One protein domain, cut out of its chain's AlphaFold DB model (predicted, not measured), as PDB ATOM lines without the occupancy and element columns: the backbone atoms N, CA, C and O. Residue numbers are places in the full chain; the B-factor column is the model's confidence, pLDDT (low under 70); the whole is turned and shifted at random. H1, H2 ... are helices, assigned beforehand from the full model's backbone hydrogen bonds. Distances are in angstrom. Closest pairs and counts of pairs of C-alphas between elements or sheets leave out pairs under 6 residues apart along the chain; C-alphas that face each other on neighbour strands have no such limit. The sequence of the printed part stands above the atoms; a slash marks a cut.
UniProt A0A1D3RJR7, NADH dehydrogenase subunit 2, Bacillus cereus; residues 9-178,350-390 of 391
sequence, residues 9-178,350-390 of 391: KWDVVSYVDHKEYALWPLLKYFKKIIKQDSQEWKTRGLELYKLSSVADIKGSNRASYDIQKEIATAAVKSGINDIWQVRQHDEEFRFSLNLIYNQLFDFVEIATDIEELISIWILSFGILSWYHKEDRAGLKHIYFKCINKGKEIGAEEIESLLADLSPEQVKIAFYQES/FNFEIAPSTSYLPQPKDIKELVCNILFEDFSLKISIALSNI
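AT A GLANCE: This is residues 9 to 178 and 350 to 390 of the 391 residues of the protein "NADH dehydrogenase subunit 2" of Bacillus cereus (UniProt A0A1D3RJR7). The longest helix, H12, packs with residues 367 to 375 on H8 at the side of a bundle of six helices, and residues 382 to 390 stick out beyond it as an arm. The bundle is two triangles of nearly aligned helices, H1 H3 H4 and H7 H8 H9, joined where H4 packs on H7; H10 and H11 pack on H9 at steep tilts. The printed part has 211 residues with twelve named helices, H1 to H12 in chain order, and no named strand; the class is all helix. It is compact, with a radius of gyration of the C-alphas of 18.7 A and spans of 58 by 48 by 41 A.

IN THESE COORDINATES: H12, residues 367 to 388, runs 31.7 A from C-alpha 367 at (226.469, 140.935, 175.919) to C-alpha 388 at (222.920, 145.073, 144.736). H9, residues 133 to 152, is 29.2 A long. H8, residues 114 to 127, is 20.3 A, and H7, residues 97 to 110, is 19.7 A. H4, residues 64 to 78, is 21.3 A, H3, residues 44 to 58, is 21.7 A, and H1, residues 24 to 36, is 19.1 A, beginning at C-alpha 24 (225.905, 172.423, 171.019). The shorter helices are H2, 38 to 42, H5, 80 to 87, H6, 91 to 95, H10, 158 to 165, and H11, 167 to 173.

HOW THE PARTS SIT: H12 touches H8 with residues 367 to 375 alone, the same way at a shallow tilt of 16 degrees; the closest C-alphas, of Ser 119 and Lys 368, are 5.8 A apart. H12 only just touches H5, with 3 pairs of C-alphas within 8 A, the closest Ile 80 and Ile 367 at 7.0 A. H8 and H9 form a hairpin at 5 degrees, with C-alphas 117 and 146 closest at 6.0 A. H7 and H8 form another at 11 degrees, with C-alphas 108 and 117 closest at 6.4 A. The hub H4 touches H7, the same way at 28 degrees, closest at Lys 69 and Leu 99, 6.2 A. H3 and H4 form a hairpin, closest at C-alphas 52 and 64, 5.7 A. H1 touches H4, closest at C-alphas 34 and 74, 6.2 A. H2 touches H4, with C-alphas 38 and 74 closest at 4.8 A. H6 touches H5 only at the corner, with C-alphas 87 and 94 closest at 4.4 A. Every O i to N i+4 pair is within hydrogen-bond range in H4, H5, H6 and H8 to H12; the counts are 8 of 9 in H1, 10 of 11 in H3, 8 of 10 in H7 and 0 of 1 in H2, where 2 of 2 O i to N i+3 pairs are.

THE WHOLE: The C-alphas of Lys 9 and Glu 157, the two farthest apart, are 59.1 A apart. Residues 179 to 349 are not printed, and C-alphas 178 and 350 are 57.3 A apart across the cut. The links that are printed whole are tight. Mean pLDDT of the printed part is 89.8; residues 9 to 14, 17 and 176 to 178 are under 70.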
ATOM      1  N   LYS A   9     211.063 173.594 151.996       58.44
ATOM      2  CA  LYS A   9     210.174 173.524 153.177       58.44
ATOM      3  C   LYS A   9     210.935 173.561 154.514       58.44
ATOM      4  O   LYS A   9     210.323 173.815 155.543       58.44
ATOM      5  N   TRP A  10     212.245 173.299 154.478       54.69
ATOM      6  CA  TRP A  10     213.183 173.364 155.605       54.69
ATOM      7  C   TRP A  10     214.072 174.608 155.555       54.69
ATOM      8  O   TRP A  10     214.881 174.834 156.453       54.69
ATOM      9  N   ASP A  11     213.888 175.470 154.552       57.84
ATOM     10  CA  ASP A  11     214.512 176.794 154.500       57.84
ATOM     11  C   ASP A  11     213.865 177.775 155.499       57.84
ATOM     12  O   ASP A  11     213.970 178.995 155.397       57.84
ATOM     13  N   VAL A  12     213.168 177.227 156.494       52.38
ATOM     14  CA  VAL A  12     212.427 177.959 157.497       52.38
ATOM     15  C   VAL A  12     213.186 177.912 158.827       52.38
ATOM     16  O   VAL A  12     213.299 176.870 159.462       52.38
ATOM     17  N   VAL A  13     213.683 179.100 159.187       57.44
ATOM     18  CA  VAL A  13     214.156 179.615 160.488       57.44
ATOM     19  C   VAL A  13     215.438 179.003 161.092       57.44
ATOM     20  O   VAL A  13     215.496 177.865 161.543       57.44
ATOM     21  N   SER A  14     216.460 179.860 161.165       60.59
ATOM     22  CA  SER A  14     217.658 179.823 162.024       60.59
ATOM     23  C   SER A  14     218.761 178.790 161.794       60.59
ATOM     24  O   SER A  14     219.902 179.135 162.088       60.59
ATOM     25  N   TYR A  15     218.506 177.597 161.248       73.00
ATOM     26  CA  TYR A  15     219.627 176.690 160.950       73.00
ATOM     27  C   TYR A  15     220.400 177.125 159.690       73.00
ATOM     28  O   TYR A  15     219.810 177.683 158.761       73.00
ATOM     29  N   VAL A  16     221.697 176.854 159.611       71.38
ATOM     30  CA  VAL A  16     222.592 177.178 158.493       71.38
ATOM     31  C   VAL A  16     223.103 175.904 157.815       71.38
ATOM     32  O   VAL A  16     223.415 174.922 158.467       71.38
ATOM     33  N   ASP A  17     223.231 175.922 156.489       69.81
ATOM     34  CA  ASP A  17     223.730 174.774 155.698       69.81
ATOM     35  C   ASP A  17     225.259 174.569 155.857       69.81
ATOM     36  O   ASP A  17     225.820 173.515 155.572       69.81
ATOM     37  N   HIS A  18     225.982 175.573 156.366       76.50
ATOM     38  CA  HIS A  18     227.430 175.494 156.555       76.50
ATOM     39  C   HIS A  18     227.833 175.753 158.005       76.50
ATOM     40  O   HIS A  18     227.719 176.875 158.495       76.50
ATOM     41  N   LYS A  19     228.430 174.728 158.629       81.50
ATOM     42  CA  LYS A  19     228.916 174.744 160.016       81.50
ATOM     43  C   LYS A  19     227.830 175.172 161.008       81.50
ATOM     44  O   LYS A  19     227.948 176.197 161.669       81.50
ATOM     45  N   GLU A  20     226.803 174.345 161.118       84.94
ATOM     46  CA  GLU A  20     225.744 174.533 162.099       84.94
ATOM     47  C   GLU A  20     226.217 174.111 163.501       84.94
ATOM     48  O   GLU A  20     226.683 172.984 163.689       84.94
ATOM     49  N   TYR A  21     226.104 175.023 164.469       85.50
ATOM     50  CA  TYR A  21     226.546 174.859 165.858       85.50
ATOM     51  C   TYR A  21     225.422 175.059 166.897       85.50
ATOM     52  O   TYR A  21     225.665 174.903 168.093       85.50
ATOM     53  N   ALA A  22     224.194 175.368 166.485       87.50
ATOM     54  CA  ALA A  22     223.096 175.746 167.369       87.50
ATOM     55  C   ALA A  22     222.668 174.638 168.343       87.50
ATOM     56  O   ALA A  22     222.101 174.941 169.380       87.50
ATOM     57  N   LEU A  23     222.966 173.364 168.059       92.94
ATOM     58  CA  LEU A  23     222.633 172.249 168.957       92.94
ATOM     59  C   LEU A  23     223.711 171.944 170.014       92.94
ATOM     60  O   LEU A  23     223.495 171.088 170.873       92.94
ATOM     61  N   TRP A  24     224.865 172.624 169.998       91.81
ATOM     62  CA  TRP A  24     225.905 172.423 171.019       91.81
ATOM     63  C   TRP A  24     225.458 172.773 172.446       91.81
ATOM     64  O   TRP A  24     225.764 171.982 173.340       91.81
ATOM     65  N   PRO A  25     224.736 173.884 172.696       90.88
ATOM     66  CA  PRO A  25     224.140 174.181 174.002       90.88
ATOM     67  C   PRO A  25     223.278 173.030 174.541       90.88
ATOM     68  O   PRO A  25     223.556 172.480 175.610       90.88
ATOM     69  N   LEU A  26     222.305 172.564 173.746       95.00
ATOM     70  CA  LEU A  26     221.451 171.426 174.101       95.00
ATOM     71  C   LEU A  26     222.255 170.158 174.394       95.00
ATOM     72  O   LEU A  26     221.989 169.472 175.381       95.00
ATOM     73  N   LEU A  27     223.261 169.857 173.569       97.06
ATOM     74  CA  LEU A  27     224.143 168.712 173.784       97.06
ATOM     75  C   LEU A  27     224.901 168.815 175.118       97.06
ATOM     76  O   LEU A  27     225.035 167.810 175.816       97.06
ATOM     77  N   LYS A  28     225.374 170.001 175.519       95.25
ATOM     78  CA  LYS A  28     226.052 170.189 176.815       95.25
ATOM     79  C   LYS A  28     225.112 169.939 177.989       95.25
ATOM     80  O   LYS A  28     225.478 169.191 178.898       95.25
ATOM     81  N   TYR A  29     223.899 170.495 177.950       96.62
ATOM     82  CA  TYR A  29     222.892 170.213 178.975       96.62
ATOM     83  C   TYR A  29     222.560 168.718 179.021       96.62
ATOM     84  O   TYR A  29     222.569 168.116 180.096       96.62
ATOM     85  N   PHE A  30     222.365 168.087 177.862       98.25
ATOM     86  CA  PHE A  30     222.093 166.655 177.770       98.25
ATOM     87  C   PHE A  30     223.207 165.806 178.394       98.25
ATOM     88  O   PHE A  30     222.904 164.953 179.226       98.25
ATOM     89  N   LYS A  31     224.488 166.091 178.102       97.56
ATOM     90  CA  LYS A  31     225.645 165.410 178.720       97.56
ATOM     91  C   LYS A  31     225.611 165.472 180.250       97.56
ATOM     92  O   LYS A  31     225.911 164.481 180.917       97.56
ATOM     93  N   LYS A  32     225.233 166.621 180.825       96.38
ATOM     94  CA  LYS A  32     225.084 166.780 182.282       96.38
ATOM     95  C   LYS A  32     223.910 165.965 182.827       96.38
ATOM     96  O   LYS A  32     224.055 165.322 183.867       96.38
ATOM     97  N   ILE A  33     222.787 165.945 182.109       97.75
ATOM     98  CA  ILE A  33     221.580 165.183 182.462       97.75
ATOM     99  C   ILE A  33     221.872 163.677 182.494       97.75
ATOM    100  O   ILE A  33     221.677 163.044 183.532       97.75
ATOM    101  N   ILE A  34     222.426 163.111 181.417       97.50
ATOM    102  CA  ILE A  34     222.684 161.662 181.314       97.50
ATOM    103  C   ILE A  34     223.787 161.161 182.248       97.50
ATOM    104  O   ILE A  34     223.878 159.964 182.517       97.50
ATOM    105  N   LYS A  35     224.640 162.063 182.751       95.50
ATOM    106  CA  LYS A  35     225.627 161.728 183.782       95.50
ATOM    107  C   LYS A  35     224.955 161.376 185.113       95.50
ATOM    108  O   LYS A  35     225.514 160.578 185.858       95.50
ATOM    109  N   GLN A  36     223.795 161.970 185.406       95.00
ATOM    110  CA  GLN A  36     223.020 161.708 186.624       95.00
ATOM    111  C   GLN A  36     221.953 160.632 186.410       95.00
ATOM    112  O   GLN A  36     221.741 159.795 187.283       95.00
ATOM    113  N   ASP A  37     221.295 160.649 185.253       96.94
ATOM    114  CA  ASP A  37     220.241 159.703 184.905       96.94
ATOM    115  C   ASP A  37     220.378 159.280 183.444       96.94
ATOM    116  O   ASP A  37     219.956 159.986 182.527       96.94
ATOM    117  N   SER A  38     220.977 158.110 183.225       97.25
ATOM    118  CA  SER A  38     221.213 157.618 181.875       97.25
ATOM    119  C   SER A  38     219.912 157.315 181.131       97.25
ATOM    120  O   SER A  38     219.913 157.395 179.908       97.25
ATOM    121  N   GLN A  39     218.792 157.056 181.823       98.00
ATOM    122  CA  GLN A  39     217.494 156.734 181.202       98.00
ATOM    123  C   GLN A  39     216.889 157.907 180.419       98.00
ATOM    124  O   GLN A  39     216.021 157.688 179.572       98.00
ATOM    125  N   GLU A  40     217.374 159.133 180.629       98.31
ATOM    126  CA  GLU A  40     216.962 160.325 179.874       98.31
ATOM    127  C   GLU A  40     217.296 160.234 178.373       98.31
ATOM    128  O   GLU A  40     216.786 161.025 177.575       98.31
ATOM    129  N   TRP A  41     218.080 159.234 177.946       98.06
ATOM    130  CA  TRP A  41     218.239 158.916 176.526       98.06
ATOM    131  C   TRP A  41     216.891 158.600 175.848       98.06
ATOM    132  O   TRP A  41     216.709 158.971 174.691       98.06
ATOM    133  N   LYS A  42     215.931 157.988 176.567       97.69
ATOM    134  CA  LYS A  42     214.596 157.600 176.056       97.69
ATOM    135  C   LYS A  42     213.640 158.773 175.864       97.69
ATOM    136  O   LYS A  42     212.632 158.629 175.179       97.69
ATOM    137  N   THR A  43     213.908 159.897 176.520       97.19
ATOM    138  CA  THR A  43     213.046 161.082 176.537       97.19
ATOM    139  C   THR A  43     213.766 162.238 175.851       97.19
ATOM    140  O   THR A  43     213.654 162.403 174.638       97.19
ATOM    141  N   ARG A  44     214.563 163.003 176.602       98.12
ATOM    142  CA  ARG A  44     215.304 164.171 176.110       98.12
ATOM    143  C   ARG A  44     216.311 163.803 175.028       98.12
ATOM    144  O   ARG A  44     216.489 164.577 174.093       98.12
ATOM    145  N   GLY A  45     216.922 162.620 175.118       98.06
ATOM    146  CA  GLY A  45     217.838 162.120 174.093       98.06
ATOM    147  C   GLY A  45     217.161 161.952 172.733       98.06
ATOM    148  O   GLY A  45     217.670 162.459 171.738       98.06
ATOM    149  N   LEU A  46     215.987 161.315 172.684       96.81
ATOM    150  CA  LEU A  46     215.244 161.142 171.429       96.81
ATOM    151  C   LEU A  46     214.724 162.471 170.865       96.81
ATOM    152  O   LEU A  46     214.764 162.670 169.653       96.81
ATOM    153  N   GLU A  47     214.299 163.407 171.719       96.94
ATOM    154  CA  GLU A  47     213.912 164.756 171.279       96.94
ATOM    155  C   GLU A  47     215.103 165.541 170.705       96.94
ATOM    156  O   GLU A  47     214.991 166.158 169.644       96.94
ATOM    157  N   LEU A  48     216.274 165.466 171.349       97.75
ATOM    158  CA  LEU A  48     217.504 166.072 170.839       97.75
ATOM    159  C   LEU A  48     217.927 165.449 169.506       97.75
ATOM    160  O   LEU A  48     218.300 166.163 168.577       97.75
ATOM    161  N   TYR A  49     217.846 164.125 169.392       97.06
ATOM    162  CA  TYR A  49     218.160 163.425 168.152       97.06
ATOM    163  C   TYR A  49     217.214 163.826 167.022       97.06
ATOM    164  O   TYR A  49     217.666 164.118 165.919       97.06
ATOM    165  N   LYS A  50     215.918 163.962 167.314       94.12
ATOM    166  CA  LYS A  50     214.927 164.461 166.361       94.12
ATOM    167  C   LYS A  50     215.270 165.851 165.836       94.12
ATOM    168  O   LYS A  50     215.213 166.062 164.625       94.12
ATOM    169  N   LEU A  51     215.665 166.783 166.706       92.69
ATOM    170  CA  LEU A  51     216.158 168.093 166.268       92.69
ATOM    171  C   LEU A  51     217.436 167.975 165.433       92.69
ATOM    172  O   LEU A  51     217.552 168.638 164.402       92.69
ATOM    173  N   SER A  52     218.365 167.108 165.844       94.38
ATOM    174  CA  SER A  52     219.609 166.843 165.118       94.38
ATOM    175  C   SER A  52     219.351 166.370 163.693       94.38
ATOM    176  O   SER A  52     219.929 166.929 162.765       94.38
ATOM    177  N   SER A  53     218.439 165.414 163.503       91.69
ATOM    178  CA  SER A  53     218.062 164.909 162.182       91.69
ATOM    179  C   SER A  53     217.445 165.998 161.303       91.69
ATOM    180  O   SER A  53     217.697 166.035 160.102       91.69
ATOM    181  N   VAL A  54     216.670 166.925 161.878       88.75
ATOM    182  CA  VAL A  54     216.133 168.070 161.122       88.75
ATOM    183  C   VAL A  54     217.245 169.035 160.709       88.75
ATOM    184  O   VAL A  54     217.259 169.491 159.566       88.75
ATOM    185  N   ALA A  55     218.195 169.322 161.602       88.38
ATOM    186  CA  ALA A  55     219.360 170.141 161.273       88.38
ATOM    187  C   ALA A  55     220.244 169.474 160.197       88.38
ATOM    188  O   ALA A  55     220.718 170.150 159.284       88.38
ATOM    189  N   ASP A  56     220.400 168.145 160.235       87.25
ATOM    190  CA  ASP A  56     221.135 167.368 159.227       87.25
ATOM    191  C   ASP A  56     220.507 167.453 157.829       87.25
ATOM    192  O   ASP A  56     221.237 167.539 156.841       87.25
ATOM    193  N   ILE A  57     219.170 167.500 157.726       82.69
ATOM    194  CA  ILE A  57     218.475 167.686 156.436       82.69
ATOM    195  C   ILE A  57     218.881 169.007 155.774       82.69
ATOM    196  O   ILE A  57     218.968 169.075 154.542       82.69
ATOM    197  N   LYS A  58     219.110 170.055 156.575       74.81
ATOM    198  CA  LYS A  58     219.549 171.354 156.064       74.81
ATOM    199  C   LYS A  58     221.018 171.336 155.653       74.81
ATOM    200  O   LYS A  58     221.323 171.876 154.598       74.81
ATOM    201  N   GLY A  59     221.874 170.687 156.442       74.94
ATOM    202  CA  GLY A  59     223.271 170.422 156.107       74.94
ATOM    203  C   GLY A  59     224.265 170.826 157.198       74.94
ATOM    204  O   GLY A  59     224.043 171.739 157.985       74.94
ATOM    205  N   SER A  60     225.405 170.125 157.243       81.94
ATOM    206  CA  SER A  60     226.584 170.444 158.066       81.94
ATOM    207  C   SER A  60     226.345 170.641 159.583       81.94
ATOM    208  O   SER A  60     227.093 171.412 160.205       81.94
ATOM    209  N   ASN A  61     225.398 169.922 160.198       89.56
ATOM    210  CA  ASN A  61     225.231 169.867 161.657       89.56
ATOM    211  C   ASN A  61     226.490 169.306 162.335       89.56
ATOM    212  O   ASN A  61     226.834 168.131 162.205       89.56
ATOM    213  N   ARG A  62     227.204 170.163 163.071       91.81
ATOM    214  CA  ARG A  62     228.470 169.794 163.721       91.81
ATOM    215  C   ARG A  62     228.284 168.999 165.005       91.81
ATOM    216  O   ARG A  62     229.246 168.376 165.433       91.81
ATOM    217  N   ALA A  63     227.088 169.007 165.587       94.31
ATOM    218  CA  ALA A  63     226.784 168.274 166.808       94.31
ATOM    219  C   ALA A  63     226.219 166.868 166.540       94.31
ATOM    220  O   ALA A  63     226.141 166.081 167.477       94.31
ATOM    221  N   SER A  64     225.841 166.533 165.296       94.75
ATOM    222  CA  SER A  64     225.086 165.307 164.975       94.75
ATOM    223  C   SER A  64     225.738 164.033 165.510       94.75
ATOM    224  O   SER A  64     225.137 163.292 166.292       94.75
ATOM    225  N   TYR A  65     227.011 163.827 165.174       95.06
ATOM    226  CA  TYR A  65     227.755 162.654 165.620       95.06
ATOM    227  C   TYR A  65     227.910 162.598 167.147       95.06
ATOM    228  O   TYR A  65     227.754 161.536 167.750       95.06
ATOM    229  N   ASP A  66     228.185 163.732 167.796       97.00
ATOM    230  CA  ASP A  66     228.324 163.776 169.252       97.00
ATOM    231  C   ASP A  66     226.983 163.553 169.967       97.00
ATOM    232  O   ASP A  66     226.954 162.892 171.002       97.00
ATOM    233  N   ILE A  67     225.862 164.019 169.407       97.94
ATOM    234  CA  ILE A  67     224.515 163.721 169.915       97.94
ATOM    235  C   ILE A  67     224.253 162.215 169.850       97.94
ATOM    236  O   ILE A  67     223.893 161.611 170.863       97.94
ATOM    237  N   GLN A  68     224.484 161.593 168.691       97.38
ATOM    238  CA  GLN A  68     224.338 160.144 168.519       97.38
ATOM    239  C   GLN A  68     225.215 159.381 169.518       97.38
ATOM    240  O   GLN A  68     224.742 158.465 170.191       97.38
ATOM    241  N   LYS A  69     226.478 159.794 169.663       97.25
ATOM    242  CA  LYS A  69     227.430 159.202 170.604       97.25
ATOM    243  C   LYS A  69     226.938 159.262 172.047       97.25
ATOM    244  O   LYS A  69     226.926 158.232 172.714       97.25
ATOM    245  N   GLU A  70     226.514 160.425 172.532       97.94
ATOM    246  CA  GLU A  70     226.074 160.572 173.925       97.94
ATOM    247  C   GLU A  70     224.790 159.781 174.217       97.94
ATOM    248  O   GLU A  70     224.680 159.159 175.274       97.94
ATOM    249  N   ILE A  71     223.848 159.720 173.268       98.38
ATOM    250  CA  ILE A  71     222.639 158.884 173.383       98.38
ATOM    251  C   ILE A  71     223.022 157.402 173.436       98.38
ATOM    252  O   ILE A  71     222.552 156.666 174.306       98.38
ATOM    253  N   ALA A  72     223.907 156.965 172.539       97.25
ATOM    254  CA  ALA A  72     224.375 155.590 172.470       97.25
ATOM    255  C   ALA A  72     225.112 155.170 173.754       97.25
ATOM    256  O   ALA A  72     224.846 154.090 174.280       97.25
ATOM    257  N   THR A  73     225.983 156.028 174.296       96.31
ATOM    258  CA  THR A  73     226.680 155.814 175.577       96.31
ATOM    259  C   THR A  73     225.705 155.781 176.759       96.31
ATOM    260  O   THR A  73     225.832 154.928 177.641       96.31
ATOM    261  N   ALA A  74     224.700 156.661 176.792       97.62
ATOM    262  CA  ALA A  74     223.662 156.637 177.825       97.62
ATOM    263  C   ALA A  74     222.817 155.349 177.773       97.62
ATOM    264  O   ALA A  74     222.499 154.777 178.819       97.62
ATOM    265  N   ALA A  75     222.523 154.840 176.574       97.62
ATOM    266  CA  ALA A  75     221.863 153.549 176.399       97.62
ATOM    267  C   ALA A  75     222.727 152.391 176.929       97.62
ATOM    268  O   ALA A  75     222.207 151.538 177.647       97.62
ATOM    269  N   VAL A  76     224.050 152.396 176.687       96.19
ATOM    270  CA  VAL A  76     224.968 151.390 177.264       96.19
ATOM    271  C   VAL A  76     224.883 151.362 178.787       96.19
ATOM    272  O   VAL A  76     224.674 150.303 179.378       96.19
ATOM    273  N   LYS A  77     224.971 152.532 179.427       95.12
ATOM    274  CA  LYS A  77     224.883 152.667 180.892       95.12
ATOM    275  C   LYS A  77     223.525 152.246 181.460       95.12
ATOM    276  O   LYS A  77     223.434 151.902 182.633       95.12
ATOM    277  N   SER A  78     222.488 152.260 180.628       96.12
ATOM    278  CA  SER A  78     221.123 151.882 180.995       96.12
ATOM    279  C   SER A  78     220.853 150.377 180.873       96.12
ATOM    280  O   SER A  78     219.874 149.887 181.436       96.12
ATOM    281  N   GLY A  79     221.729 149.638 180.185       94.88
ATOM    282  CA  GLY A  79     221.697 148.182 180.082       94.88
ATOM    283  C   GLY A  79     221.398 147.652 178.678       94.88
ATOM    284  O   GLY A  79     221.094 148.375 177.737       94.88
ATOM    285  N   ILE A  80     221.471 146.331 178.536       95.31
ATOM    286  CA  ILE A  80     221.476 145.634 177.236       95.31
ATOM    287  C   ILE A  80     220.186 145.843 176.442       95.31
ATOM    288  O   ILE A  80     220.217 146.030 175.226       95.31
ATOM    289  N   ASN A  81     219.052 145.882 177.140       95.94
ATOM    290  CA  ASN A  81     217.757 146.167 176.532       95.94
ATOM    291  C   ASN A  81     217.733 147.555 175.886       95.94
ATOM    292  O   ASN A  81     217.192 147.718 174.796       95.94
ATOM    293  N   ASP A  82     218.343 148.536 176.541       97.44
ATOM    294  CA  ASP A  82     218.404 149.915 176.082       97.44
ATOM    295  C   ASP A  82     219.356 150.059 174.885       97.44
ATOM    296  O   ASP A  82     219.006 150.716 173.904       97.44
ATOM    297  N   ILE A  83     220.499 149.357 174.899       96.00
ATOM    298  CA  ILE A  83     221.393 149.252 173.731       96.00
ATOM    299  C   ILE A  83     220.637 148.681 172.531       96.00
ATOM    300  O   ILE A  83     220.746 149.186 171.413       96.00
ATOM    301  N   TRP A  84     219.856 147.621 172.743       96.56
ATOM    302  CA  TRP A  84     219.079 147.033 171.661       96.56
ATOM    303  C   TRP A  84     218.030 148.007 171.130       96.56
ATOM    304  O   TRP A  84     217.928 148.166 169.916       96.56
ATOM    305  N   GLN A  85     217.297 148.685 172.020       96.44
ATOM    306  CA  GLN A  85     216.254 149.648 171.660       96.44
ATOM    307  C   GLN A  85     216.795 150.832 170.858       96.44
ATOM    308  O   GLN A  85     216.209 151.156 169.826       96.44
ATOM    309  N   VAL A  86     217.910 151.448 171.273       96.38
ATOM    310  CA  VAL A  86     218.479 152.587 170.532       96.38
ATOM    311  C   VAL A  86     218.899 152.173 169.119       96.38
ATOM    312  O   VAL A  86     218.623 152.886 168.158       96.38
ATOM    313  N   ARG A  87     219.450 150.963 168.955       95.12
ATOM    314  CA  ARG A  87     219.802 150.403 167.640       95.12
ATOM    315  C   ARG A  87     218.598 150.160 166.730       95.12
ATOM    316  O   ARG A  87     218.787 150.055 165.528       95.12
ATOM    317  N   GLN A  88     217.381 150.051 167.269       94.62
ATOM    318  CA  GLN A  88     216.168 149.923 166.449       94.62
ATOM    319  C   GLN A  88     215.605 151.280 166.000       94.62
ATOM    320  O   GLN A  88     214.659 151.314 165.210       94.62
ATOM    321  N   HIS A  89     216.128 152.386 166.536       94.06
ATOM    322  CA  HIS A  89     215.541 153.710 166.360       94.06
ATOM    323  C   HIS A  89     215.838 154.323 164.990       94.06
ATOM    324  O   HIS A  89     214.960 154.961 164.427       94.06
ATOM    325  N   ASP A  90     217.040 154.107 164.455       94.69
ATOM    326  CA  ASP A  90     217.479 154.630 163.157       94.69
ATOM    327  C   ASP A  90     218.659 153.810 162.600       94.69
ATOM    328  O   ASP A  90     219.325 153.078 163.342       94.69
ATOM    329  N   GLU A  91     218.918 153.910 161.295       92.38
ATOM    330  CA  GLU A  91     220.038 153.223 160.647       92.38
ATOM    331  C   GLU A  91     221.413 153.682 161.142       92.38
ATOM    332  O   GLU A  91     222.305 152.839 161.261       92.38
ATOM    333  N   GLU A  92     221.577 154.953 161.518       92.44
ATOM    334  CA  GLU A  92     222.837 155.469 162.061       92.44
ATOM    335  C   GLU A  92     223.178 154.778 163.384       92.44
ATOM    336  O   GLU A  92     224.294 154.296 163.578       92.44
ATOM    337  N   PHE A  93     222.194 154.603 164.273       94.94
ATOM    338  CA  PHE A  93     222.400 153.852 165.517       94.94
ATOM    339  C   PHE A  93     222.689 152.370 165.278       94.94
ATOM    340  O   PHE A  93     223.408 151.729 166.054       94.94
ATOM    341  N   ARG A  94     222.115 151.796 164.219       93.12
ATOM    342  CA  ARG A  94     222.215 150.366 163.938       93.12
ATOM    343  C   ARG A  94     223.508 149.985 163.230       93.12
ATOM    344  O   ARG A  94     224.141 148.997 163.605       93.12
ATOM    345  N   PHE A  95     223.903 150.734 162.212       92.06
ATOM    346  CA  PHE A  95     224.929 150.309 161.261       92.06
ATOM    347  C   PHE A  95     226.185 151.184 161.268       92.06
ATOM    348  O   PHE A  95     227.178 150.802 160.648       92.06
ATOM    349  N   SER A  96     226.206 152.309 161.995       92.19
ATOM    350  CA  SER A  96     227.408 153.143 162.093       92.19
ATOM    351  C   SER A  96     228.530 152.427 162.849       92.19
ATOM    352  O   SER A  96     228.522 152.314 164.077       92.19
ATOM    353  N   LEU A  97     229.548 151.970 162.113       88.94
ATOM    354  CA  LEU A  97     230.731 151.324 162.695       88.94
ATOM    355  C   LEU A  97     231.503 152.267 163.627       88.94
ATOM    356  O   LEU A  97     232.033 151.820 164.640       88.94
ATOM    357  N   ASN A  98     231.525 153.570 163.327       89.38
ATOM    358  CA  ASN A  98     232.161 154.580 164.179       89.38
ATOM    359  C   ASN A  98     231.466 154.682 165.539       89.38
ATOM    360  O   ASN A  98     232.130 154.766 166.579       89.38
ATOM    361  N   LEU A  99     230.132 154.638 165.538       92.75
ATOM    362  CA  LEU A  99     229.351 154.662 166.764       92.75
ATOM    363  C   LEU A  99     229.570 153.381 167.578       92.75
ATOM    364  O   LEU A  99     229.890 153.467 168.763       92.75
ATOM    365  N   ILE A 100     229.508 152.209 166.932       92.38
ATOM    366  CA  ILE A 100     229.774 150.915 167.582       92.38
ATOM    367  C   ILE A 100     231.192 150.893 168.168       92.38
ATOM    368  O   ILE A 100     231.371 150.484 169.312       92.38
ATOM    369  N   TYR A 101     232.198 151.383 167.435       91.44
ATOM    370  CA  TYR A 101     233.572 151.476 167.931       91.44
ATOM    371  C   TYR A 101     233.677 152.318 169.209       91.44
ATOM    372  O   TYR A 101     234.360 151.917 170.150       91.44
ATOM    373  N   ASN A 102     232.973 153.455 169.285       90.06
ATOM    374  CA  ASN A 102     232.941 154.252 170.514       90.06
ATOM    375  C   ASN A 102     232.260 153.487 171.660       90.06
ATOM    376  O   ASN A 102     232.778 153.488 172.777       90.06
ATOM    377  N   GLN A 103     231.169 152.771 171.377       93.19
ATOM    378  CA  GLN A 103     230.467 151.957 172.371       93.19
ATOM    379  C   GLN A 103     231.288 150.769 172.882       93.19
ATOM    380  O   GLN A 103     231.072 150.363 174.019       93.19
ATOM    381  N   LEU A 104     232.251 150.227 172.120       94.69
ATOM    382  CA  LEU A 104     233.108 149.125 172.591       94.69
ATOM    383  C   LEU A 104     233.787 149.463 173.919       94.69
ATOM    384  O   LEU A 104     233.867 148.621 174.809       94.69
ATOM    385  N   PHE A 105     234.247 150.706 174.074       93.19
ATOM    386  CA  PHE A 105     234.862 151.154 175.317       93.19
ATOM    387  C   PHE A 105     233.873 151.118 176.477       93.19
ATOM    388  O   PHE A 105     234.267 150.710 177.566       93.19
ATOM    389  N   ASP A 106     232.628 151.526 176.253       93.69
ATOM    390  CA  ASP A 106     231.574 151.494 177.266       93.69
ATOM    391  C   ASP A 106     231.119 150.051 177.557       93.69
ATOM    392  O   ASP A 106     230.880 149.712 178.712       93.69
ATOM    393  N   PHE A 107     231.081 149.170 176.548       95.62
ATOM    394  CA  PHE A 107     230.787 147.742 176.724       95.62
ATOM    395  C   PHE A 107     231.809 147.069 177.636       95.62
ATOM    396  O   PHE A 107     231.422 146.311 178.522       95.62
ATOM    397  N   VAL A 108     233.104 147.370 177.466       95.88
ATOM    398  CA  VAL A 108     234.138 146.836 178.365       95.88
ATOM    399  C   VAL A 108     233.930 147.334 179.797       95.88
ATOM    400  O   VAL A 108     234.089 146.556 180.728       95.88
ATOM    401  N   GLU A 109     233.534 148.595 180.005       93.56
ATOM    402  CA  GLU A 109     233.304 149.117 181.365       93.56
ATOM    403  C   GLU A 109     232.193 148.376 182.110       93.56
ATOM    404  O   GLU A 109     232.322 148.139 183.314       93.56
ATOM    405  N   ILE A 110     231.119 148.005 181.408       92.69
ATOM    406  CA  ILE A 110     229.964 147.324 182.007       92.69
ATOM    407  C   ILE A 110     230.096 145.798 182.038       92.69
ATOM    408  O   ILE A 110     229.257 145.148 182.656       92.69
ATOM    409  N   ALA A 111     231.119 145.228 181.394       94.38
ATOM    410  CA  ALA A 111     231.347 143.788 181.386       94.38
ATOM    411  C   ALA A 111     231.589 143.264 182.810       94.38
ATOM    412  O   ALA A 111     232.367 143.831 183.587       94.38
ATOM    413  N   THR A 112     230.917 142.166 183.134       93.12
ATOM    414  CA  THR A 112     230.891 141.559 184.470       93.12
ATOM    415  C   THR A 112     231.647 140.241 184.547       93.12
ATOM    416  O   THR A 112     232.047 139.841 185.640       93.12
ATOM    417  N   ASP A 113     231.885 139.589 183.407       94.38
ATOM    418  CA  ASP A 113     232.603 138.321 183.333       94.38
ATOM    419  C   ASP A 113     233.572 138.236 182.140       94.38
ATOM    420  O   ASP A 113     233.650 139.106 181.267       94.38
ATOM    421  N   ILE A 114     234.358 137.160 182.137       95.62
ATOM    422  CA  ILE A 114     235.402 136.913 181.143       95.62
ATOM    423  C   ILE A 114     234.850 136.594 179.747       95.62
ATOM    424  O   ILE A 114     235.472 136.947 178.743       95.62
ATOM    425  N   GLU A 115     233.683 135.953 179.655       95.38
ATOM    426  CA  GLU A 115     233.060 135.600 178.378       95.38
ATOM    427  C   GLU A 115     232.515 136.848 177.674       95.38
ATOM    428  O   GLU A 115     232.599 136.959 176.446       95.38
ATOM    429  N   GLU A 116     232.004 137.816 178.437       95.69
ATOM    430  CA  GLU A 116     231.599 139.124 177.923       95.69
ATOM    431  C   GLU A 116     232.798 139.889 177.351       95.69
ATOM    432  O   GLU A 116     232.724 140.379 176.222       95.69
ATOM    433  N   LEU A 117     233.936 139.916 178.057       96.81
ATOM    434  CA  LEU A 117     235.172 140.543 177.563       96.81
ATOM    435  C   LEU A 117     235.682 139.899 176.271       96.81
ATOM    436  O   LEU A 117     236.078 140.605 175.337       96.81
ATOM    437  N   ILE A 118     235.643 138.567 176.195       96.38
ATOM    438  CA  ILE A 118     235.980 137.823 174.977       96.38
ATOM    439  C   ILE A 118     235.024 138.200 173.839       96.38
ATOM    440  O   ILE A 118     235.467 138.450 172.720       96.38
ATOM    441  N   SER A 119     233.724 138.293 174.116       96.75
ATOM    442  CA  SER A 119     232.717 138.657 173.113       96.75
ATOM    443  C   SER A 119     232.933 140.071 172.579       96.75
ATOM    444  O   SER A 119     232.899 140.292 171.370       96.75
ATOM    445  N   ILE A 120     233.236 141.031 173.453       96.50
ATOM    446  CA  ILE A 120     233.538 142.412 173.055       96.50
ATOM    447  C   ILE A 120     234.820 142.469 172.216       96.50
ATOM    448  O   ILE A 120     234.874 143.179 171.207       96.50
ATOM    449  N   TRP A 121     235.841 141.686 172.572       95.62
ATOM    450  CA  TRP A 121     237.045 141.555 171.753       95.62
ATOM    451  C   TRP A 121     236.735 140.990 170.357       95.62
ATOM    452  O   TRP A 121     237.207 141.542 169.360       95.62
ATOM    453  N   ILE A 122     235.880 139.964 170.269       94.69
ATOM    454  CA  ILE A 122     235.406 139.405 168.993       94.69
ATOM    455  C   ILE A 122     234.684 140.457 168.154       94.69
ATOM    456  O   ILE A 122     234.969 140.597 166.963       94.69
ATOM    457  N   LEU A 123     233.793 141.237 168.770       95.06
ATOM    458  CA  LEU A 123     233.120 142.336 168.083       95.06
ATOM    459  C   LEU A 123     234.133 143.343 167.523       95.06
ATOM    460  O   LEU A 123     234.013 143.765 166.375       95.06
ATOM    461  N   SER A 124     235.160 143.676 168.308       92.88
ATOM    462  CA  SER A 124     236.170 144.680 167.961       92.88
ATOM    463  C   SER A 124     236.903 144.350 166.665       92.88
ATOM    464  O   SER A 124     236.973 145.189 165.772       92.88
ATOM    465  N   PHE A 125     237.414 143.126 166.512       86.94
ATOM    466  CA  PHE A 125     238.077 142.732 165.262       86.94
ATOM    467  C   PHE A 125     237.103 142.319 164.151       86.94
ATOM    468  O   PHE A 125     237.525 142.180 163.005       86.94
ATOM    469  N   GLY A 126     235.820 142.112 164.467       87.88
ATOM    470  CA  GLY A 126     234.764 141.920 163.473       87.88
ATOM    471  C   GLY A 126     234.389 143.215 162.743       87.88
ATOM    472  O   GLY A 126     234.070 143.168 161.555       87.88
ATOM    473  N   ILE A 127     234.470 144.361 163.432       88.38
ATOM    474  CA  ILE A 127     234.105 145.673 162.873       88.38
ATOM    475  C   ILE A 127     235.305 146.515 162.416       88.38
ATOM    476  O   ILE A 127     235.151 147.335 161.514       88.38
ATOM    477  N   LEU A 128     236.489 146.326 163.010       85.06
ATOM    478  CA  LEU A 128     237.692 147.098 162.680       85.06
ATOM    479  C   LEU A 128     238.500 146.448 161.552       85.06
ATOM    480  O   LEU A 128     238.737 145.238 161.536       85.06
ATOM    481  N   SER A 129     238.988 147.270 160.623       80.56
ATOM    482  CA  SER A 129     239.774 146.819 159.479       80.56
ATOM    483  C   SER A 129     241.270 146.928 159.758       80.56
ATOM    484  O   SER A 129     241.852 148.006 159.841       80.56
ATOM    485  N   TRP A 130     241.954 145.789 159.792       74.44
ATOM    486  CA  TRP A 130     243.404 145.716 160.000       74.44
ATOM    487  C   TRP A 130     244.243 146.438 158.924       74.44
ATOM    488  O   TRP A 130     245.429 146.714 159.148       74.44
ATOM    489  N   TYR A 131     243.646 146.791 157.780       77.12
ATOM    490  CA  TYR A 131     244.285 147.597 156.737       77.12
ATOM    491  C   TYR A 131     244.504 149.056 157.165       77.12
ATOM    492  O   TYR A 131     245.517 149.656 156.788       77.12
ATOM    493  N   HIS A 132     243.625 149.620 157.998       81.75
ATOM    494  CA  HIS A 132     243.709 151.017 158.422       81.75
ATOM    495  C   HIS A 132     244.567 151.173 159.682       81.75
ATOM    496  O   HIS A 132     244.463 150.417 160.645       81.75
ATOM    497  N   LYS A 133     245.466 152.164 159.674       82.12
ATOM    498  CA  LYS A 133     246.383 152.425 160.796       82.12
ATOM    499  C   LYS A 133     245.644 152.831 162.070       82.12
ATOM    500  O   LYS A 133     246.048 152.420 163.154       82.12
ATOM    501  N   GLU A 134     244.585 153.617 161.919       82.06
ATOM    502  CA  GLU A 134     243.728 154.067 163.018       82.06
ATOM    503  C   GLU A 134     243.009 152.879 163.664       82.06
ATOM    504  O   GLU A 134     243.115 152.695 164.872       82.06
ATOM    505  N   ASP A 135     242.428 151.987 162.862       84.44
ATOM    506  CA  ASP A 135     241.785 150.754 163.334       84.44
ATOM    507  C   ASP A 135     242.759 149.811 164.057       84.44
ATOM    508  O   ASP A 135     242.409 149.223 165.080       84.44
ATOM    509  N   ARG A 136     244.017 149.699 163.596       86.12
ATOM    510  CA  ARG A 136     245.061 148.947 164.324       86.12
ATOM    511  C   ARG A 136     245.340 149.549 165.702       86.12
ATOM    512  O   ARG A 136     245.497 148.810 166.675       86.12
ATOM    513  N   ALA A 137     245.397 150.878 165.797       85.75
ATOM    514  CA  ALA A 137     245.537 151.562 167.080       85.75
ATOM    515  C   ALA A 137     244.294 151.351 167.962       85.75
ATOM    516  O   ALA A 137     244.436 151.068 169.151       85.75
ATOM    517  N   GLY A 138     243.094 151.396 167.378       85.94
ATOM    518  CA  GLY A 138     241.836 151.103 168.064       85.94
ATOM    519  C   GLY A 138     241.794 149.693 168.652       85.94
ATOM    520  O   GLY A 138     241.528 149.538 169.844       85.94
ATOM    521  N   LEU A 139     242.171 148.672 167.873       89.88
ATOM    522  CA  LEU A 139     242.286 147.285 168.347       89.88
ATOM    523  C   LEU A 139     243.227 147.171 169.545       89.88
ATOM    524  O   LEU A 139     242.898 146.524 170.539       89.88
ATOM    525  N   LYS A 140     244.380 147.841 169.488       90.56
ATOM    526  CA  LYS A 140     245.327 147.882 170.605       90.56
ATOM    527  C   LYS A 140     244.710 148.500 171.860       90.56
ATOM    528  O   LYS A 140     244.920 147.984 172.957       90.56
ATOM    529  N   HIS A 141     243.968 149.596 171.718       91.31
ATOM    530  CA  HIS A 141     243.321 150.258 172.849       91.31
ATOM    531  C   HIS A 141     242.250 149.379 173.496       91.31
ATOM    532  O   HIS A 141     242.248 149.254 174.722       91.31
ATOM    533  N   ILE A 142     241.405 148.719 172.699       93.19
ATOM    534  CA  ILE A 142     240.396 147.798 173.233       93.19
ATOM    535  C   ILE A 142     241.049 146.586 173.898       93.19
ATOM    536  O   ILE A 142     240.666 146.240 175.010       93.19
ATOM    537  N   TYR A 143     242.087 146.002 173.290       93.75
ATOM    538  CA  TYR A 143     242.831 144.883 173.877       93.75
ATOM    539  C   TYR A 143     243.318 145.198 175.300       93.75
ATOM    540  O   TYR A 143     243.041 144.456 176.242       93.75
ATOM    541  N   PHE A 144     243.982 146.344 175.487       93.56
ATOM    542  CA  PHE A 144     244.441 146.759 176.815       93.56
ATOM    543  C   PHE A 144     243.299 147.072 177.773       93.56
ATOM    544  O   PHE A 144     243.410 146.783 178.964       93.56
ATOM    545  N   LYS A 145     242.203 147.642 177.268       95.00
ATOM    546  CA  LYS A 145     241.032 147.918 178.093       95.00
ATOM    547  C   LYS A 145     240.396 146.625 178.611       95.00
ATOM    548  O   LYS A 145     240.128 146.541 179.805       95.00
ATOM    549  N   CYS A 146     240.256 145.601 177.765       96.06
ATOM    550  CA  CYS A 146     239.783 144.279 178.178       96.06
ATOM    551  C   CYS A 146     240.701 143.640 179.227       96.06
ATOM    552  O   CYS A 146     240.206 143.084 180.201       96.06
ATOM    553  N   ILE A 147     242.027 143.749 179.075       95.00
ATOM    554  CA  ILE A 147     242.978 143.220 180.070       95.00
ATOM    555  C   ILE A 147     242.832 143.928 181.416       95.00
ATOM    556  O   ILE A 147     242.797 143.271 182.456       95.00
ATOM    557  N   ASN A 148     242.764 145.259 181.410       95.62
ATOM    558  CA  ASN A 148     242.615 146.032 182.639       95.62
ATOM    559  C   ASN A 148     241.297 145.692 183.334       95.62
ATOM    560  O   ASN A 148     241.306 145.378 184.522       95.62
ATOM    561  N   LYS A 149     240.197 145.635 182.575       96.69
ATOM    562  CA  LYS A 149     238.899 145.233 183.113       96.69
ATOM    563  C   LYS A 149     238.906 143.803 183.645       96.69
ATOM    564  O   LYS A 149     238.385 143.562 184.725       96.69
ATOM    565  N   GLY A 150     239.531 142.865 182.931       96.44
ATOM    566  CA  GLY A 150     239.680 141.480 183.378       96.44
ATOM    567  C   GLY A 150     240.364 141.395 184.741       96.44
ATOM    568  O   GLY A 150     239.860 140.731 185.640       96.44
ATOM    569  N   LYS A 151     241.440 142.163 184.952       94.44
ATOM    570  CA  LYS A 151     242.101 142.267 186.264       94.44
ATOM    571  C   LYS A 151     241.180 142.839 187.344       94.44
ATOM    572  O   LYS A 151     241.191 142.338 188.463       94.44
ATOM    573  N   GLU A 152     240.377 143.855 187.023       95.69
ATOM    574  CA  GLU A 152     239.411 144.443 187.964       95.69
ATOM    575  C   GLU A 152     238.336 143.444 188.416       95.69
ATOM    576  O   GLU A 152     237.955 143.452 189.585       95.69
ATOM    577  N   ILE A 153     237.869 142.571 187.517       95.81
ATOM    578  CA  ILE A 153     236.843 141.555 187.816       95.81
ATOM    579  C   ILE A 153     237.426 140.207 188.283       95.81
ATOM    580  O   ILE A 153     236.675 139.259 188.500       95.81
ATOM    581  N   GLY A 154     238.750 140.106 188.459       94.06
ATOM    582  CA  GLY A 154     239.435 138.896 188.937       94.06
ATOM    583  C   GLY A 154     239.703 137.815 187.878       94.06
ATOM    584  O   GLY A 154     240.017 136.686 188.242       94.06
ATOM    585  N   ALA A 155     239.596 138.151 186.592       93.94
ATOM    586  CA  ALA A 155     239.905 137.302 185.439       93.94
ATOM    587  C   ALA A 155     241.334 137.572 184.925       93.94
ATOM    588  O   ALA A 155     241.538 138.215 183.889       93.94
ATOM    589  N   GLU A 156     242.348 137.121 185.669       91.69
ATOM    590  CA  GLU A 156     243.767 137.348 185.345       91.69
ATOM    591  C   GLU A 156     244.208 136.644 184.048       91.69
ATOM    592  O   GLU A 156     245.122 137.101 183.359       91.69
ATOM    593  N   GLU A 157     243.529 135.561 183.677       94.06
ATOM    594  CA  GLU A 157     243.799 134.737 182.500       94.06
ATOM    595  C   GLU A 157     243.334 135.359 181.170       94.06
ATOM    596  O   GLU A 157     243.614 134.803 180.101       94.06
ATOM    597  N   ILE A 158     242.655 136.515 181.203       95.69
ATOM    598  CA  ILE A 158     242.104 137.172 180.007       95.69
ATOM    599  C   ILE A 158     243.167 137.387 178.924       95.69
ATOM    600  O   ILE A 158     242.918 137.117 177.755       95.69
ATOM    601  N   GLU A 159     244.375 137.811 179.301       94.06
ATOM    602  CA  GLU A 159     245.446 138.108 178.347       94.06
ATOM    603  C   GLU A 159     245.851 136.861 177.551       94.06
ATOM    604  O   GLU A 159     245.913 136.905 176.320       94.06
ATOM    605  N   SER A 160     246.051 135.729 178.237       93.62
ATOM    606  CA  SER A 160     246.341 134.452 177.578       93.62
ATOM    607  C   SER A 160     245.192 133.993 176.687       93.62
ATOM    608  O   SER A 160     245.432 133.561 175.564       93.62
ATOM    609  N   LEU A 161     243.943 134.147 177.133       94.50
ATOM    610  CA  LEU A 161     242.783 133.706 176.361       94.50
ATOM    611  C   LEU A 161     242.605 134.504 175.070       94.50
ATOM    612  O   LEU A 161     242.335 133.911 174.028       94.50
ATOM    613  N   LEU A 162     242.785 135.828 175.101       93.50
ATOM    614  CA  LEU A 162     242.694 136.646 173.888       93.50
ATOM    615  C   LEU A 162     243.811 136.296 172.890       93.50
ATOM    616  O   LEU A 162     243.557 136.212 171.681       93.50
ATOM    617  N   ALA A 163     245.029 136.057 173.392       92.06
ATOM    618  CA  ALA A 163     246.177 135.644 172.586       92.06
ATOM    619  C   ALA A 163     245.987 134.259 171.949       92.06
ATOM    620  O   ALA A 163     246.305 134.090 170.771       92.06
ATOM    621  N   ASP A 164     245.425 133.304 172.690       93.81
ATOM    622  CA  ASP A 164     245.154 131.950 172.201       93.81
ATOM    623  C   ASP A 164     243.980 131.922 171.211       93.81
ATOM    624  O   ASP A 164     244.035 131.231 170.191       93.81
ATOM    625  N   LEU A 165     242.929 132.705 171.475       93.19
ATOM    626  CA  LEU A 165     241.730 132.771 170.639       93.19
ATOM    627  C   LEU A 165     241.990 133.446 169.286       93.19
ATOM    628  O   LEU A 165     241.402 133.065 168.275       93.19
ATOM    629  N   SER A 166     242.833 134.480 169.267       91.12
ATOM    630  CA  SER A 166     242.978 135.378 168.113       91.12
ATOM    631  C   SER A 166     244.429 135.829 167.881       91.12
ATOM    632  O   SER A 166     244.726 137.027 167.819       91.12
ATOM    633  N   PRO A 167     245.372 134.881 167.724       91.19
ATOM    634  CA  PRO A 167     246.803 135.181 167.716       91.19
ATOM    635  C   PRO A 167     247.203 136.184 166.628       91.19
ATOM    636  O   PRO A 167     248.084 137.014 166.844       91.19
ATOM    637  N   GLU A 168     246.554 136.150 165.463       89.31
ATOM    638  CA  GLU A 168     246.842 137.083 164.368       89.31
ATOM    639  C   GLU A 168     246.309 138.492 164.646       89.31
ATOM    640  O   GLU A 168     247.015 139.473 164.414       89.31
ATOM    641  N   GLN A 169     245.107 138.621 165.207       88.31
ATOM    642  CA  GLN A 169     244.528 139.915 165.582       88.31
ATOM    643  C   GLN A 169     245.344 140.582 166.690       88.31
ATOM    644  O   GLN A 169     245.602 141.784 166.627       88.31
ATOM    645  N   VAL A 170     245.828 139.797 167.655       87.56
ATOM    646  CA  VAL A 170     246.746 140.284 168.688       87.56
ATOM    647  C   VAL A 170     248.055 140.770 168.056       87.56
ATOM    648  O   VAL A 170     248.473 141.898 168.314       87.56
ATOM    649  N   LYS A 171     248.673 140.005 167.144       88.44
ATOM    650  CA  LYS A 171     249.869 140.470 166.406       88.44
ATOM    651  C   LYS A 171     249.622 141.775 165.647       88.44
ATOM    652  O   LYS A 171     250.480 142.655 165.668       88.44
ATOM    653  N   ILE A 172     248.465 141.913 164.997       84.69
ATOM    654  CA  ILE A 172     248.069 143.127 164.268       84.69
ATOM    655  C   ILE A 172     247.944 144.321 165.220       84.69
ATOM    656  O   ILE A 172     248.477 145.389 164.917       84.69
ATOM    657  N   ALA A 173     247.301 144.146 166.377       80.94
ATOM    658  CA  ALA A 173     247.174 145.189 167.396       80.94
ATOM    659  C   ALA A 173     248.546 145.671 167.909       80.94
ATOM    660  O   ALA A 173     248.732 146.844 168.243       80.94
ATOM    661  N   PHE A 174     249.543 144.783 167.927       82.88
ATOM    662  CA  PHE A 174     250.914 145.099 168.324       82.88
ATOM    663  C   PHE A 174     251.844 145.496 167.173       82.88
ATOM    664  O   PHE A 174     253.013 145.807 167.422       82.88
ATOM    665  N   TYR A 175     251.356 145.542 165.932       79.88
ATOM    666  CA  TYR A 175     252.176 145.894 164.780       79.88
ATOM    667  C   TYR A 175     252.685 147.340 164.887       79.88
ATOM    668  O   TYR A 175     251.913 148.300 164.906       79.88
ATOM    669  N   GLN A 176     254.009 147.499 164.937       64.19
ATOM    670  CA  GLN A 176     254.681 148.793 164.846       64.19
ATOM    671  C   GLN A 176     255.362 148.894 163.480       64.19
ATOM    672  O   GLN A 176     256.250 148.102 163.171       64.19
ATOM    673  N   GLU A 177     254.971 149.883 162.673       58.81
ATOM    674  CA  GLU A 177     255.744 150.275 161.489       58.81
ATOM    675  C   GLU A 177     257.166 150.666 161.928       58.81
ATOM    676  O   GLU A 177     257.350 151.330 162.957       58.81
ATOM    677  N   SER A 178     258.185 150.250 161.171       52.25
ATOM    678  CA  SER A 178     259.574 150.614 161.449       52.25
ATOM    679  C   SER A 178     259.712 152.141 161.523       52.25
ATOM    680  O   SER A 178     259.291 152.880 160.633       52.25
ATOM    681  N   PHE A 350     204.731 171.474 161.710       80.44
ATOM    682  CA  PHE A 350     205.898 170.605 161.779       80.44
ATOM    683  C   PHE A 350     205.453 169.174 162.096       80.44
ATOM    684  O   PHE A 350     204.918 168.906 163.171       80.44
ATOM    685  N   ASN A 351     205.659 168.259 161.146       82.12
ATOM    686  CA  ASN A 351     205.466 166.827 161.345       82.12
ATOM    687  C   ASN A 351     206.687 166.089 160.792       82.12
ATOM    688  O   ASN A 351     206.785 165.844 159.589       82.12
ATOM    689  N   PHE A 352     207.643 165.819 161.674       85.06
ATOM    690  CA  PHE A 352     208.849 165.067 161.365       85.06
ATOM    691  C   PHE A 352     208.898 163.828 162.254       85.06
ATOM    692  O   PHE A 352     208.714 163.926 163.471       85.06
ATOM    693  N   GLU A 353     209.164 162.686 161.637       88.19
ATOM    694  CA  GLU A 353     209.357 161.403 162.300       88.19
ATOM    695  C   GLU A 353     210.585 160.729 161.694       88.19
ATOM    696  O   GLU A 353     210.818 160.812 160.487       88.19
ATOM    697  N   ILE A 354     211.366 160.076 162.547       90.25
ATOM    698  CA  ILE A 354     212.542 159.312 162.142       90.25
ATOM    699  C   ILE A 354     212.074 157.915 161.749       90.25
ATOM    700  O   ILE A 354     211.292 157.291 162.471       90.25
ATOM    701  N   ALA A 355     212.517 157.442 160.587       90.75
ATOM    702  CA  ALA A 355     212.155 156.121 160.107       90.75
ATOM    703  C   ALA A 355     212.905 155.051 160.923       90.75
ATOM    704  O   ALA A 355     214.133 155.033 160.908       90.75
ATOM    705  N   PRO A 356     212.205 154.137 161.616       92.75
ATOM    706  CA  PRO A 356     212.873 153.149 162.448       92.75
ATOM    707  C   PRO A 356     213.610 152.102 161.608       92.75
ATOM    708  O   PRO A 356     213.082 151.596 160.614       92.75
ATOM    709  N   SER A 357     214.797 151.700 162.064       92.81
ATOM    710  CA  SER A 357     215.574 150.606 161.471       92.81
ATOM    711  C   SER A 357     215.453 149.343 162.320       92.81
ATOM    712  O   SER A 357     216.335 148.993 163.098       92.81
ATOM    713  N   THR A 358     214.337 148.626 162.183       91.75
ATOM    714  CA  THR A 358     214.049 147.459 163.033       91.75
ATOM    715  C   THR A 358     214.698 146.165 162.541       91.75
ATOM    716  O   THR A 358     214.766 145.878 161.342       91.75
ATOM    717  N   SER A 359     215.132 145.346 163.486       90.44
ATOM    718  CA  SER A 359     215.695 144.016 163.313       90.44
ATOM    719  C   SER A 359     214.652 142.935 163.532       90.44
ATOM    720  O   SER A 359     213.771 143.061 164.377       90.44
ATOM    721  N   TYR A 360     214.792 141.835 162.793       90.00
ATOM    722  CA  TYR A 360     214.019 140.613 163.023       90.00
ATOM    723  C   TYR A 360     214.673 139.691 164.063       90.00
ATOM    724  O   TYR A 360     214.097 138.663 164.418       90.00
ATOM    725  N   LEU A 361     215.884 140.026 164.522       94.06
ATOM    726  CA  LEU A 361     216.589 139.257 165.540       94.06
ATOM    727  C   LEU A 361     215.922 139.434 166.911       94.06
ATOM    728  O   LEU A 361     215.369 140.499 167.201       94.06
ATOM    729  N   PRO A 362     215.964 138.402 167.772       94.62
ATOM    730  CA  PRO A 362     215.432 138.510 169.119       94.62
ATOM    731  C   PRO A 362     216.219 139.541 169.934       94.62
ATOM    732  O   PRO A 362     217.424 139.713 169.749       94.62
ATOM    733  N   GLN A 363     215.532 140.185 170.877       96.00
ATOM    734  CA  GLN A 363     216.171 141.064 171.851       96.00
ATOM    735  C   GLN A 363     217.215 140.273 172.663       96.00
ATOM    736  O   GLN A 363     216.863 139.229 173.221       96.00
ATOM    737  N   PRO A 364     218.471 140.747 172.729       96.62
ATOM    738  CA  PRO A 364     219.544 140.038 173.409       96.62
ATOM    739  C   PRO A 364     219.361 140.071 174.926       96.62
ATOM    740  O   PRO A 364     218.955 141.089 175.490       96.62
ATOM    741  N   LYS A 365     219.675 138.956 175.589       94.62
ATOM    742  CA  LYS A 365     219.618 138.829 177.057       94.62
ATOM    743  C   LYS A 365     220.909 139.240 177.755       94.62
ATOM    744  O   LYS A 365     220.864 139.645 178.911       94.62
ATOM    745  N   ASP A 366     222.034 139.095 177.069       93.50
ATOM    746  CA  ASP A 366     223.376 139.346 177.583       93.50
ATOM    747  C   ASP A 366     224.282 139.946 176.486       93.50
ATOM    748  O   ASP A 366     223.869 140.116 175.331       93.50
ATOM    749  N   ILE A 367     225.513 140.324 176.855       94.69
ATOM    750  CA  ILE A 367     226.469 140.935 175.919       94.69
ATOM    751  C   ILE A 367     226.840 139.950 174.801       94.69
ATOM    752  O   ILE A 367     227.051 140.371 173.664       94.69
ATOM    753  N   LYS A 368     226.864 138.643 175.087       94.44
ATOM    754  CA  LYS A 368     227.150 137.590 174.102       94.44
ATOM    755  C   LYS A 368     226.107 137.589 172.983       94.44
ATOM    756  O   LYS A 368     226.463 137.708 171.810       94.44
ATOM    757  N   GLU A 369     224.822 137.514 173.337       96.00
ATOM    758  CA  GLU A 369     223.712 137.576 172.379       96.00
ATOM    759  C   GLU A 369     223.713 138.914 171.617       96.00
ATOM    760  O   GLU A 369     223.506 138.927 170.400       96.00
ATOM    761  N   LEU A 370     224.008 140.034 172.292       96.00
ATOM    762  CA  LEU A 370     224.097 141.353 171.657       96.00
ATOM    763  C   LEU A 370     225.205 141.401 170.597       96.00
ATOM    764  O   LEU A 370     224.952 141.829 169.471       96.00
ATOM    765  N   VAL A 371     226.416 140.948 170.929       95.19
ATOM    766  CA  VAL A 371     227.556 140.899 170.001       95.19
ATOM    767  C   VAL A 371     227.223 140.047 168.780       95.19
ATOM    768  O   VAL A 371     227.452 140.483 167.651       95.19
ATOM    769  N   CYS A 372     226.650 138.858 168.987       94.19
ATOM    770  CA  CYS A 372     226.220 138.003 167.884       94.19
ATOM    771  C   CYS A 372     225.220 138.729 166.984       94.19
ATOM    772  O   CYS A 372     225.400 138.734 165.766       94.19
ATOM    773  N   ASN A 373     224.208 139.379 167.565       95.50
ATOM    774  CA  ASN A 373     223.220 140.130 166.798       95.50
ATOM    775  C   ASN A 373     223.871 141.237 165.954       95.50
ATOM    776  O   ASN A 373     223.584 141.323 164.762       95.50
ATOM    777  N   ILE A 374     224.777 142.034 166.533       94.69
ATOM    778  CA  ILE A 374     225.476 143.113 165.814       94.69
ATOM    779  C   ILE A 374     226.285 142.553 164.633       94.69
ATOM    780  O   ILE A 374     226.192 143.072 163.520       94.69
ATOM    781  N   LEU A 375     227.039 141.472 164.844       92.81
ATOM    782  CA  LEU A 375     227.840 140.843 163.786       92.81
ATOM    783  C   LEU A 375     226.965 140.248 162.671       92.81
ATOM    784  O   LEU A 375     227.309 140.359 161.494       92.81
ATOM    785  N   PHE A 376     225.823 139.641 163.015       92.25
ATOM    786  CA  PHE A 376     224.868 139.137 162.023       92.25
ATOM    787  C   PHE A 376     224.251 140.260 161.189       92.25
ATOM    788  O   PHE A 376     224.086 140.100 159.976       92.25
ATOM    789  N   GLU A 377     223.917 141.386 161.819       91.19
ATOM    790  CA  GLU A 377     223.387 142.569 161.142       91.19
ATOM    791  C   GLU A 377     224.398 143.153 160.152       91.19
ATOM    792  O   GLU A 377     224.062 143.347 158.982       91.19
ATOM    793  N   ASP A 378     225.644 143.350 160.586       86.12
ATOM    794  CA  ASP A 378     226.727 143.870 159.745       86.12
ATOM    795  C   ASP A 378     227.040 142.935 158.559       86.12
ATOM    796  O   ASP A 378     227.133 143.369 157.407       86.12
ATOM    797  N   PHE A 379     227.116 141.623 158.801       85.06
ATOM    798  CA  PHE A 379     227.334 140.640 157.738       85.06
ATOM    799  C   PHE A 379     226.192 140.626 156.711       85.06
ATOM    800  O   PHE A 379     226.434 140.587 155.501       85.06
ATOM    801  N   SER A 380     224.944 140.693 157.181       82.81
ATOM    802  CA  SER A 380     223.761 140.714 156.312       82.81
ATOM    803  C   SER A 380     223.724 141.970 155.438       82.81
ATOM    804  O   SER A 380     223.439 141.874 154.241       82.81
ATOM    805  N   LEU A 381     224.073 143.131 156.001       82.50
ATOM    806  CA  LEU A 381     224.175 144.389 155.262       82.50
ATOM    807  C   LEU A 381     225.247 144.308 154.165       82.50
ATOM    808  O   LEU A 381     224.974 144.634 153.008       82.50
ATOM    809  N   LYS A 382     226.440 143.796 154.496       82.12
ATOM    810  CA  LYS A 382     227.544 143.612 153.537       82.12
ATOM    811  C   LYS A 382     227.157 142.700 152.370       82.12
ATOM    812  O   LYS A 382     227.468 143.020 151.223       82.12
ATOM    813  N   ILE A 383     226.441 141.601 152.632       79.50
ATOM    814  CA  ILE A 383     225.911 140.728 151.571       79.50
ATOM    815  C   ILE A 383     224.899 141.475 150.703       79.50
ATOM    816  O   ILE A 383     224.983 141.397 149.479       79.50
ATOM    817  N   SER A 384     223.958 142.201 151.313       78.44
ATOM    818  CA  SER A 384     222.933 142.947 150.575       78.44
ATOM    819  C   SER A 384     223.558 143.961 149.612       78.44
ATOM    820  O   SER A 384     223.171 144.009 148.446       78.44
ATOM    821  N   ILE A 385     224.566 144.709 150.072       80.75
ATOM    822  CA  ILE A 385     225.311 145.679 149.252       80.75
ATOM    823  C   ILE A 385     226.087 144.976 148.128       80.75
ATOM    824  O   ILE A 385     226.115 145.441 146.988       80.75
ATOM    825  N   ALA A 386     226.724 143.839 148.420       77.19
ATOM    826  CA  ALA A 386     227.447 143.078 147.406       77.19
ATOM    827  C   ALA A 386     226.509 142.565 146.301       77.19
ATOM    828  O   ALA A 386     226.852 142.645 145.125       77.19
ATOM    829  N   LEU A 387     225.317 142.081 146.666       76.94
ATOM    830  CA  LEU A 387     224.314 141.602 145.714       76.94
ATOM    831  C   LEU A 387     223.705 142.739 144.883       76.94
ATOM    832  O   LEU A 387     223.523 142.555 143.682       76.94
ATOM    833  N   SER A 388     223.447 143.913 145.474       77.69
ATOM    834  CA  SER A 388     222.920 145.073 144.736       77.69
ATOM    835  C   SER A 388     223.906 145.648 143.719       77.69
ATOM    836  O   SER A 388     223.489 146.287 142.766       77.69
ATOM    837  N   ASN A 389     225.209 145.418 143.904       70.25
ATOM    838  CA  ASN A 389     226.249 145.836 142.959       70.25
ATOM    839  C   ASN A 389     226.472 144.833 141.810       70.25
ATOM    840  O   ASN A 389     227.266 145.103 140.908       70.25
ATOM    841  N   ILE A 390     225.823 143.663 141.859       71.12
ATOM    842  CA  ILE A 390     225.909 142.609 140.833       71.12
ATOM    843  C   ILE A 390     224.668 142.619 139.915       71.12
ATOM    844  O   ILE A 390     224.728 142.078 138.808       71.12
TER     845      ILE A 390